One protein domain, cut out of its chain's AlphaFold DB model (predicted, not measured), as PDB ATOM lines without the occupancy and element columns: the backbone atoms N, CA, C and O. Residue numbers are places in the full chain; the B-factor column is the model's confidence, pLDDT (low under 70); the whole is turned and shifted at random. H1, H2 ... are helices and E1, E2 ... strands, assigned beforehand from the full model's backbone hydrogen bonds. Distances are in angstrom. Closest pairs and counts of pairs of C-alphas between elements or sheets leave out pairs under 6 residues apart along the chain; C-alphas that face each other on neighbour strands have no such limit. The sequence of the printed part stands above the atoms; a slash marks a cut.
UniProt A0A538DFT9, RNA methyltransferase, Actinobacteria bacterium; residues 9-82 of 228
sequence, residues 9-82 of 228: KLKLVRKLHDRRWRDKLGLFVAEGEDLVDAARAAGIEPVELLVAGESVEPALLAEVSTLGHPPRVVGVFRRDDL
ATOM      1  N   LYS A   9     137.773 104.003  92.596       97.19
ATOM      2  CA  LYS A   9     137.256 104.795  91.466       97.19
ATOM      3  C   LYS A   9     136.507 106.041  91.942       97.19
ATOM      4  O   LYS A   9     136.712 107.126  91.409       97.19
ATOM      5  N   LEU A  10     135.703 105.921  93.001       97.56
ATOM      6  CA  LEU A  10     135.016 107.068  93.607       97.56
ATOM      7  C   LEU A  10     136.004 108.021  94.290       97.56
ATOM      8  O   LEU A  10     135.870 109.238  94.178       97.56
ATOM      9  N   LYS A  11     137.039 107.489  94.953       97.75
ATOM     10  CA  LYS A  11     138.133 108.309  95.496       97.75
ATOM     11  C   LYS A  11     138.891 109.047  94.392       97.75
ATOM     12  O   LYS A  11     139.261 110.200  94.603       97.75
ATOM     13  N   LEU A  12     139.126 108.405  93.245       98.06
ATOM     14  CA  LEU A  12     139.753 109.036  92.083       98.06
ATOM     15  C   LEU A  12     138.911 110.212  91.582       98.06
ATOM     16  O   LEU A  12     139.451 111.307  91.463       98.06
ATOM     17  N   VAL A  13     137.602 110.022  91.383       97.81
ATOM     18  CA  VAL A  13     136.692 111.104  90.962       97.81
ATOM     19  C   VAL A  13     136.777 112.305  91.910       97.81
ATOM     20  O   VAL A  13     137.069 113.409  91.456       97.81
ATOM     21  N   ARG A  14     136.655 112.087  93.229       97.19
ATOM     22  CA  ARG A  14     136.784 113.164  94.235       97.19
ATOM     23  C   ARG A  14     138.135 113.878  94.163       97.19
ATOM     24  O   ARG A  14     138.198 115.098  94.265       97.19
ATOM     25  N   LYS A  15     139.234 113.129  94.001       97.75
ATOM     26  CA  LYS A  15     140.581 113.713  93.878       97.75
ATOM     27  C   LYS A  15     140.674 114.629  92.661       97.75
ATOM     28  O   LYS A  15     141.228 115.715  92.772       97.75
ATOM     29  N   LEU A  16     140.120 114.210  91.526       98.38
ATOM     30  CA  LEU A  16     140.196 114.940  90.261       98.38
ATOM     31  C   LEU A  16     139.359 116.230  90.232       98.38
ATOM     32  O   LEU A  16     139.473 117.001  89.280       98.38
ATOM     33  N   HIS A  17     138.584 116.538  91.274       96.69
ATOM     34  CA  HIS A  17     138.011 117.877  91.459       96.69
ATOM     35  C   HIS A  17     139.067 118.928  91.831       96.69
ATOM     36  O   HIS A  17     138.905 120.108  91.512       96.69
ATOM     37  N   ASP A  18     140.196 118.508  92.399       97.31
ATOM     38  CA  ASP A  18     141.340 119.362  92.715       97.31
ATOM     39  C   ASP A  18     142.375 119.340  91.574       97.31
ATOM     40  O   ASP A  18     142.808 118.284  91.096       97.31
ATOM     41  N   ARG A  19     142.792 120.540  91.146       96.94
ATOM     42  CA  ARG A  19     143.785 120.759  90.084       96.94
ATOM     43  C   ARG A  19     145.079 119.998  90.345       96.94
ATOM     44  O   ARG A  19     145.611 119.398  89.419       96.94
ATOM     45  N   ARG A  20     145.550 119.955  91.595       97.81
ATOM     46  CA  ARG A  20     146.801 119.275  91.955       97.81
ATOM     47  C   ARG A  20     146.802 117.815  91.507       97.81
ATOM     48  O   ARG A  20     147.832 117.306  91.071       97.81
ATOM     49  N   TRP A  21     145.669 117.127  91.641       98.38
ATOM     50  CA  TRP A  21     145.556 115.727  91.243       98.38
ATOM     51  C   TRP A  21     145.378 115.562  89.741       98.38
ATOM     52  O   TRP A  21     145.934 114.612  89.197       98.38
ATOM     53  N   ARG A  22     144.673 116.481  89.071       98.06
ATOM     54  CA  ARG A  22     144.581 116.469  87.604       98.06
ATOM     55  C   ARG A  22     145.949 116.663  86.955       98.06
ATOM     56  O   ARG A  22     146.326 115.870  86.101       98.06
ATOM     57  N   ASP A  23     146.722 117.634  87.439       96.81
ATOM     58  CA  ASP A  23     148.083 117.907  86.968       96.81
ATOM     59  C   ASP A  23     149.017 116.720  87.263       96.81
ATOM     60  O   ASP A  23     149.774 116.292  86.401       96.81
ATOM     61  N   LYS A  24     148.925 116.128  88.465       98.06
ATOM     62  CA  LYS A  24     149.763 114.983  88.859       98.06
ATOM     63  C   LYS A  24     149.464 113.701  88.077       98.06
ATOM     64  O   LYS A  24     150.373 112.905  87.867       98.06
ATOM     65  N   LEU A  25     148.196 113.438  87.764       98.19
ATOM     66  CA  LEU A  25     147.765 112.172  87.162       98.19
ATOM     67  C   LEU A  25     147.588 112.258  85.644       98.19
ATOM     68  O   LEU A  25     147.456 111.215  85.014       98.19
ATOM     69  N   GLY A  26     147.541 113.461  85.066       98.19
ATOM     70  CA  GLY A  26     147.193 113.651  83.656       98.19
ATOM     71  C   GLY A  26     145.744 113.264  83.347       98.19
ATOM     72  O   GLY A  26     145.428 112.911  82.214       98.19
ATOM     73  N   LEU A  27     144.858 113.296  84.349       98.62
ATOM     74  CA  LEU A  27     143.461 112.866  84.238       98.62
ATOM     75  C   LEU A  27     142.497 114.003  84.584       98.62
ATOM     76  O   LEU A  27     142.831 114.906  85.350       98.62
ATOM     77  N   PHE A  28     141.268 113.923  84.085       98.56
ATOM     78  CA  PHE A  28     140.167 114.795  84.491       98.56
ATOM     79  C   PHE A  28     138.826 114.058  84.472       98.56
ATOM     80  O   PHE A  28     138.726 112.948  83.955       98.56
ATOM     81  N   VAL A  29     137.804 114.670  85.073       98.12
ATOM     82  CA  VAL A  29     136.456 114.099  85.192       98.12
ATOM     83  C   VAL A  29     135.475 114.929  84.379       98.12
ATOM     84  O   VAL A  29     135.396 116.136  84.588       98.12
ATOM     85  N   ALA A  30     134.688 114.276  83.525       97.69
ATOM     86  CA  ALA A  30     133.501 114.859  82.914       97.69
ATOM     87  C   ALA A  30     132.238 114.229  83.525       97.69
ATOM     88  O   ALA A  30     132.089 113.006  83.561       97.69
ATOM     89  N   GLU A  31     131.341 115.072  84.035       96.75
ATOM     90  CA  GLU A  31     130.115 114.663  84.729       96.75
ATOM     91  C   GLU A  31     128.900 114.974  83.846       96.75
ATOM     92  O   GLU A  31     128.725 116.118  83.426       96.75
ATOM     93  N   GLY A  32     128.042 113.981  83.607       96.50
ATOM     94  CA  GLY A  32     126.833 114.120  82.789       96.50
ATOM     95  C   GLY A  32     126.947 113.497  81.396       96.50
ATOM     96  O   GLY A  32     128.036 113.370  80.839       96.50
ATOM     97  N   GLU A  33     125.794 113.099  80.856       96.00
ATOM     98  CA  GLU A  33     125.673 112.386  79.574       96.00
ATOM     99  C   GLU A  33     126.218 113.235  78.425       96.00
ATOM    100  O   GLU A  33     127.130 112.792  77.738       96.00
ATOM    101  N   ASP A  34     125.797 114.498  78.329       96.00
ATOM    102  CA  ASP A  34     126.211 115.402  77.251       96.00
ATOM    103  C   ASP A  34     127.735 115.539  77.110       96.00
ATOM    104  O   ASP A  34     128.260 115.557  75.998       96.00
ATOM    105  N   LEU A  35     128.474 115.633  78.224       97.31
ATOM    106  CA  LEU A  35     129.934 115.769  78.172       97.31
ATOM    107  C   LEU A  35     130.624 114.450  77.816       97.31
ATOM    108  O   LEU A  35     131.603 114.462  77.074       97.31
ATOM    109  N   VAL A  36     130.130 113.327  78.340       97.75
ATOM    110  CA  VAL A  36     130.675 112.000  78.024       97.75
ATOM    111  C   VAL A  36     130.402 111.641  76.563       97.75
ATOM    112  O   VAL A  36     131.292 111.137  75.878       97.75
ATOM    113  N   ASP A  37     129.212 111.957  76.062       97.75
ATOM    114  CA  ASP A  37     128.834 111.734  74.670       97.75
ATOM    115  C   ASP A  37     129.603 112.666  73.730       97.75
ATOM    116  O   ASP A  37     130.065 112.221  72.681       97.75
ATOM    117  N   ALA A  38     129.834 113.926  74.117       97.94
ATOM    118  CA  ALA A  38     130.683 114.839  73.352       97.94
ATOM    119  C   ALA A  38     132.130 114.335  73.229       97.94
ATOM    120  O   ALA A  38     132.716 114.449  72.152       97.94
ATOM    121  N   ALA A  39     132.695 113.759  74.298       98.12
ATOM    122  CA  ALA A  39     134.027 113.156  74.265       98.12
ATOM    123  C   ALA A  39     134.082 111.976  73.283       98.12
ATOM    124  O   ALA A  39     134.929 111.939  72.392       98.12
ATOM    125  N   ARG A  40     133.115 111.058  73.381       97.75
ATOM    126  CA  ARG A  40     133.011 109.893  72.491       97.75
ATOM    127  C   ARG A  40     132.773 110.273  71.038       97.75
ATOM    128  O   ARG A  40     133.370 109.680  70.147       97.75
ATOM    129  N   ALA A  41     131.947 111.285  70.784       97.62
ATOM    130  CA  ALA A  41     131.725 111.818  69.442       97.62
ATOM    131  C   ALA A  41     133.006 112.412  68.829       97.62
ATOM    132  O   ALA A  41     133.157 112.408  67.610       97.62
ATOM    133  N   ALA A  42     133.937 112.884  69.665       96.19
ATOM    134  CA  ALA A  42     135.273 113.311  69.259       96.19
ATOM    135  C   ALA A  42     136.297 112.156  69.182       96.19
ATOM    136  O   ALA A  42     137.467 112.399  68.900       96.19
ATOM    137  N   GLY A  43     135.880 110.906  69.418       97.31
ATOM    138  CA  GLY A  43     136.752 109.727  69.408       97.31
ATOM    139  C   GLY A  43     137.594 109.549  70.675       97.31
ATOM    140  O   GLY A  43     138.532 108.756  70.671       97.31
ATOM    141  N   ILE A  44     137.276 110.276  71.750       97.88
ATOM    142  CA  ILE A  44     138.003 110.233  73.020       97.88
ATOM    143  C   ILE A  44     137.250 109.322  73.993       97.88
ATOM    144  O   ILE A  44     136.156 109.645  74.461       97.88
ATOM    145  N   GLU A  45     137.851 108.179  74.319       97.88
ATOM    146  CA  GLU A  45     137.259 107.199  75.230       97.88
ATOM    147  C   GLU A  45     137.684 107.433  76.689       97.88
ATOM    148  O   GLU A  45     138.849 107.736  76.968       97.88
ATOM    149  N   PRO A  46     136.769 107.257  77.658       98.06
ATOM    150  CA  PRO A  46     137.116 107.360  79.063       98.06
ATOM    151  C   PRO A  46     137.990 106.181  79.503       98.06
ATOM    152  O   PRO A  46     137.750 105.027  79.146       98.06
ATOM    153  N   VAL A  47     138.957 106.455  80.378       98.06
ATOM    154  CA  VAL A  47     139.718 105.413  81.084       98.06
ATOM    155  C   VAL A  47     138.871 104.699  82.129       98.06
ATOM    156  O   VAL A  47     139.118 103.539  82.440       98.06
ATOM    157  N   GLU A  48     137.870 105.396  82.670       97.88
ATOM    158  CA  GLU A  48     136.886 104.852  83.597       97.88
ATOM    159  C   GLU A  48     135.517 105.462  83.312       97.88
ATOM    160  O   GLU A  48     135.382 106.683  83.231       97.88
ATOM    161  N   LEU A  49     134.496 104.614  83.214       98.25
ATOM    162  CA  LEU A  49     133.107 105.028  83.044       98.25
ATOM    163  C   LEU A  49     132.277 104.514  84.218       98.25
ATOM    164  O   LEU A  49     132.183 103.307  84.449       98.25
ATOM    165  N   LEU A  50     131.660 105.438  84.946       98.25
ATOM    166  CA  LEU A  50     130.768 105.147  86.056       98.25
ATOM    167  C   LEU A  50     129.341 105.526  85.665       98.25
ATOM    168  O   LEU A  50     129.009 106.700  85.556       98.25
ATOM    169  N   VAL A  51     128.501 104.518  85.475       98.25
ATOM    170  CA  VAL A  51     127.064 104.633  85.202       98.25
ATOM    171  C   VAL A  51     126.264 104.298  86.463       98.25
ATOM    172  O   VAL A  51     126.461 103.229  87.062       98.25
ATOM    173  N   ALA A  52     125.380 105.211  86.868       97.75
ATOM    174  CA  ALA A  52     124.497 105.060  88.022       97.75
ATOM    175  C   ALA A  52     123.478 103.932  87.800       97.75
ATOM    176  O   ALA A  52     122.829 103.866  86.763       97.75
ATOM    177  N   GLY A  53     123.318 103.046  88.784       97.12
ATOM    178  CA  GLY A  53     122.400 101.900  88.719       97.12
ATOM    179  C   GLY A  53     122.950 100.685  87.964       97.12
ATOM    180  O   GLY A  53     122.431  99.587  88.136       97.12
ATOM    181  N   GLU A  54     124.035 100.845  87.206       96.88
ATOM    182  CA  GLU A  54     124.698  99.747  86.492       96.88
ATOM    183  C   GLU A  54     126.034  99.397  87.158       96.88
ATOM    184  O   GLU A  54     126.244  98.310  87.705       96.88
ATOM    185  N   SER A  55     126.953 100.361  87.164       96.69
ATOM    186  CA  SER A  55     128.314 100.173  87.667       96.69
ATOM    187  C   SER A  55     128.503 100.700  89.090       96.69
ATOM    188  O   SER A  55     129.352 100.169  89.803       96.69
ATOM    189  N   VAL A  56     127.698 101.678  89.526       97.44
ATOM    190  CA  VAL A  56     127.777 102.369  90.827       97.44
ATOM    191  C   VAL A  56     126.368 102.609  91.370       97.44
ATOM    192  O   VAL A  56     125.464 102.940  90.607       97.44
ATOM    193  N   GLU A  57     126.167 102.487  92.682       97.69
ATOM    194  CA  GLU A  57     124.916 102.915  93.319       97.69
ATOM    195  C   GLU A  57     124.647 104.417  93.079       97.69
ATOM    196  O   GLU A  57     125.525 105.240  93.342       97.69
ATOM    197  N   PRO A  58     123.438 104.820  92.637       96.81
ATOM    198  CA  PRO A  58     123.157 106.214  92.276       96.81
ATOM    199  C   PRO A  58     123.495 107.242  93.366       96.81
ATOM    200  O   PRO A  58     124.031 108.306  93.061       96.81
ATOM    201  N   ALA A  59     123.235 106.915  94.637       96.38
ATOM    202  CA  ALA A  59     123.545 107.791  95.765       96.38
ATOM    203  C   ALA A  59     125.056 108.036  95.912       96.38
ATOM    204  O   ALA A  59     125.480 109.173  96.096       96.38
ATOM    205  N   LEU A  60     125.878 106.995  95.743       97.00
ATOM    206  CA  LEU A  60     127.335 107.106  95.826       97.00
ATOM    207  C   LEU A  60     127.923 107.923  94.676       97.00
ATOM    208  O   LEU A  60     128.900 108.642  94.874       97.00
ATOM    209  N   LEU A  61     127.342 107.822  93.475       96.75
ATOM    210  CA  LEU A  61     127.770 108.643  92.345       96.75
ATOM    211  C   LEU A  61     127.378 110.116  92.545       96.75
ATOM    212  O   LEU A  61     128.163 111.007  92.235       96.75
ATOM    213  N   ALA A  62     126.197 110.372  93.115       96.00
ATOM    214  CA  ALA A  62     125.750 111.720  93.461       96.00
ATOM    215  C   ALA A  62     126.634 112.375  94.535       96.00
ATOM    216  O   ALA A  62     126.962 113.550  94.406       96.00
ATOM    217  N   GLU A  63     127.077 111.619  95.546       95.62
ATOM    218  CA  GLU A  63     127.980 112.108  96.602       95.62
ATOM    219  C   GLU A  63     129.323 112.632  96.073       95.62
ATOM    220  O   GLU A  63     129.945 113.482  96.709       95.62
ATOM    221  N   VAL A  64     129.804 112.105  94.942       95.38
ATOM    222  CA  VAL A  64     131.097 112.492  94.349       95.38
ATOM    223  C   VAL A  64     130.964 113.453  93.178       95.38
ATOM    224  O   VAL A  64     131.961 113.715  92.519       95.38
ATOM    225  N   SER A  65     129.763 113.952  92.897       95.12
ATOM    226  CA  SER A  65     129.491 114.863  91.786       95.12
ATOM    227  C   SER A  65     129.656 116.326  92.197       95.12
ATOM    228  O   SER A  65     129.361 116.692  93.333       95.12
ATOM    229  N   THR A  66     130.044 117.194  91.260       94.25
ATOM    230  CA  THR A  66     129.956 118.660  91.430       94.25
ATOM    231  C   THR A  66     128.703 119.276  90.806       94.25
ATOM    232  O   THR A  66     128.519 120.497  90.863       94.25
ATOM    233  N   LEU A  67     127.859 118.466  90.164       91.94
ATOM    234  CA  LEU A  67     126.618 118.928  89.549       91.94
ATOM    235  C   LEU A  67     125.558 119.267  90.605       91.94
ATOM    236  O   LEU A  67     125.474 118.638  91.657       91.94
ATOM    237  N   GLY A  68     124.680 120.219  90.277       89.25
ATOM    238  CA  GLY A  68     123.519 120.559  91.112       89.25
ATOM    239  C   GLY A  68     122.419 119.489  91.127       89.25
ATOM    240  O   GLY A  68     121.446 119.623  91.863       89.25
ATOM    241  N   HIS A  69     122.556 118.439  90.317       90.94
ATOM    242  CA  HIS A  69     121.666 117.283  90.262       90.94
ATOM    243  C   HIS A  69     122.490 115.984  90.190       90.94
ATOM    244  O   HIS A  69     123.637 116.016  89.733       90.94
ATOM    245  N   PRO A  70     121.933 114.827  90.595       91.25
ATOM    246  CA  PRO A  70     122.624 113.545  90.474       91.25
ATOM    247  C   PRO A  70     123.037 113.258  89.018       91.25
ATOM    248  O   PRO A  70     122.185 113.329  88.125       91.25
ATOM    249  N   PRO A  71     124.317 112.947  88.742       94.06
ATOM    250  CA  PRO A  71     124.743 112.534  87.413       94.06
ATOM    251  C   PRO A  71     124.288 111.098  87.144       94.06
ATOM    252  O   PRO A  71     124.328 110.238  88.026       94.06
ATOM    253  N   ARG A  72     123.905 110.816  85.897       97.25
ATOM    254  CA  ARG A  72     123.662 109.440  85.428       97.25
ATOM    255  C   ARG A  72     124.951 108.746  85.003       97.25
ATOM    256  O   ARG A  72     125.063 107.529  85.137       97.25
ATOM    257  N   VAL A  73     125.929 109.527  84.549       98.00
ATOM    258  CA  VAL A  73     127.232 109.047  84.106       98.00
ATOM    259  C   VAL A  73     128.345 110.006  84.522       98.00
ATOM    260  O   VAL A  73     128.165 111.226  84.532       98.00
ATOM    261  N   VAL A  74     129.495 109.440  84.871       98.06
ATOM    262  CA  VAL A  74     130.752 110.152  85.107       98.06
ATOM    263  C   VAL A  74     131.855 109.424  84.348       98.06
ATOM    264  O   VAL A  74     132.025 108.215  84.514       98.06
ATOM    265  N   GLY A  75     132.597 110.152  83.519       98.25
ATOM    266  CA  GLY A  75     133.757 109.637  82.797       98.25
ATOM    267  C   GLY A  75     135.055 110.241  83.326       98.25
ATOM    268  O   GLY A  75     135.118 111.438  83.608       98.25
ATOM    269  N   VAL A  76     136.096 109.421  83.449       98.62
ATOM    270  CA  VAL A  76     137.475 109.870  83.679       98.62
ATOM    271  C   VAL A  76     138.229 109.776  82.361       98.62
ATOM    272  O   VAL A  76     138.183 108.736  81.713       98.62
ATOM    273  N   PHE A  77     138.944 110.828  81.979       98.69
ATOM    274  CA  PHE A  77     139.622 110.952  80.683       98.69
ATOM    275  C   PHE A  77     141.082 111.364  80.872       98.69
ATOM    276  O   PHE A  77     141.418 111.958  81.903       98.69
ATOM    277  N   ARG A  78     141.948 111.072  79.892       98.50
ATOM    278  CA  ARG A  78     143.328 111.580  79.888       98.50
ATOM    279  C   ARG A  78     143.375 112.959  79.255       98.50
ATOM    280  O   ARG A  78     142.690 113.223  78.274       98.50
ATOM    281  N   ARG A  79     144.213 113.833  79.804       97.25
ATOM    282  CA  ARG A  79     144.485 115.145  79.204       97.25
ATOM    283  C   ARG A  79     145.231 115.037  77.880       97.25
ATOM    284  O   ARG A  79     144.977 115.847  76.999       97.25
ATOM    285  N   ASP A  80     146.090 114.034  77.745       96.31
ATOM    286  CA  ASP A  80     146.876 113.795  76.529       96.31
ATOM    287  C   ASP A  80     146.005 113.348  75.344       96.31
ATOM    288  O   ASP A  80     146.434 113.447  74.201       96.31
ATOM    289  N   ASP A  81     144.769 112.905  75.608       96.75
ATOM    290  CA  ASP A  81     143.800 112.558  74.564       96.75
ATOM    291  C   ASP A  81     143.063 113.811  74.025       96.75
ATOM    292  O   ASP A  81     142.318 113.713  73.050       96.75
ATOM    293  N   LEU A  82     143.231 114.992  74.644       96.62
ATOM    294  CA  LEU A  82     142.641 116.243  74.147       96.62
ATOM    295  C   LEU A  82     143.381 116.752  72.898       96.62
ATOM    296  O   LEU A  82     144.588 116.541  72.773       96.62
TER     297      LEU A  82
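AT A GLANCE: This is residues 9 to 82 of the 228 residues of the protein "RNA methyltransferase" of Actinobacteria bacterium (UniProt A0A538DFT9). A small three-stranded sheet forms the middle of a three-layer slab, with H1 crossing one face and H3 covering the other, while H2 and H4 graze the sheet near opposite ends of its strands. The 74 printed residues have four named helices and three named strands, in the order H1, H2, E1, H3, E2, H4, E3, a mixed class. The sheet runs E1, E3, E2, all antiparallel. The whole is compact and rounded, with a radius of gyration of the C-alphas of 11.5 A and spans of 30 by 28 by 21 A.

IN THESE COORDINATES: Find C-alpha 9 at (137.256, 104.795, 91.466); from there H1 runs to residue 16, 10.6 A. H2 follows at residues 19 to 25, then E1 at 27 to 31, 13.5 A. H3 takes residues 33 to 41, 11.8 A, E2 48 to 51 and H4 58 to 63. E3, residues 73 to 78, runs 16.8 A to C-alpha 78 at (143.328, 111.580, 79.888).

HOW THE PARTS SIT: Look first at inner strand E3: N 28 and O 77 are within hydrogen-bond range across its antiparallel pair with E1, at 2.9 A, and N 50 and O 74 across its antiparallel pair with E2, at 2.8 A. H1 is on the sheet at a height of 8.7 A, its closest C-alphas to E1 being Leu 16 and Phe 28, 5.8 A. H3 is on the opposite face at 9.2 A, over E3, with Glu 33 and Val 73 closest, their C-alphas 5.8 A apart. E1, H3 and E2 make a split strand-helix-strand unit, two strands running the same way with E3 between them, its crossover right-handed. H1 and H2 only just touch, and only at the corner, with 3 pairs of C-alphas within 8 A, the closest Leu 16 and Arg 22 at 5.4 A. H4 only grazes the sheet, as does H2. In H1, H2, H3 and H4 every O i to N i+4 pair is within hydrogen-bond range.

THE WHOLE: The farthest C-alphas, Ala 59 and Asp 80, are 30.8 A apart. The printed part has no cut and no long link, and no printed residue is under 70 in pLDDT.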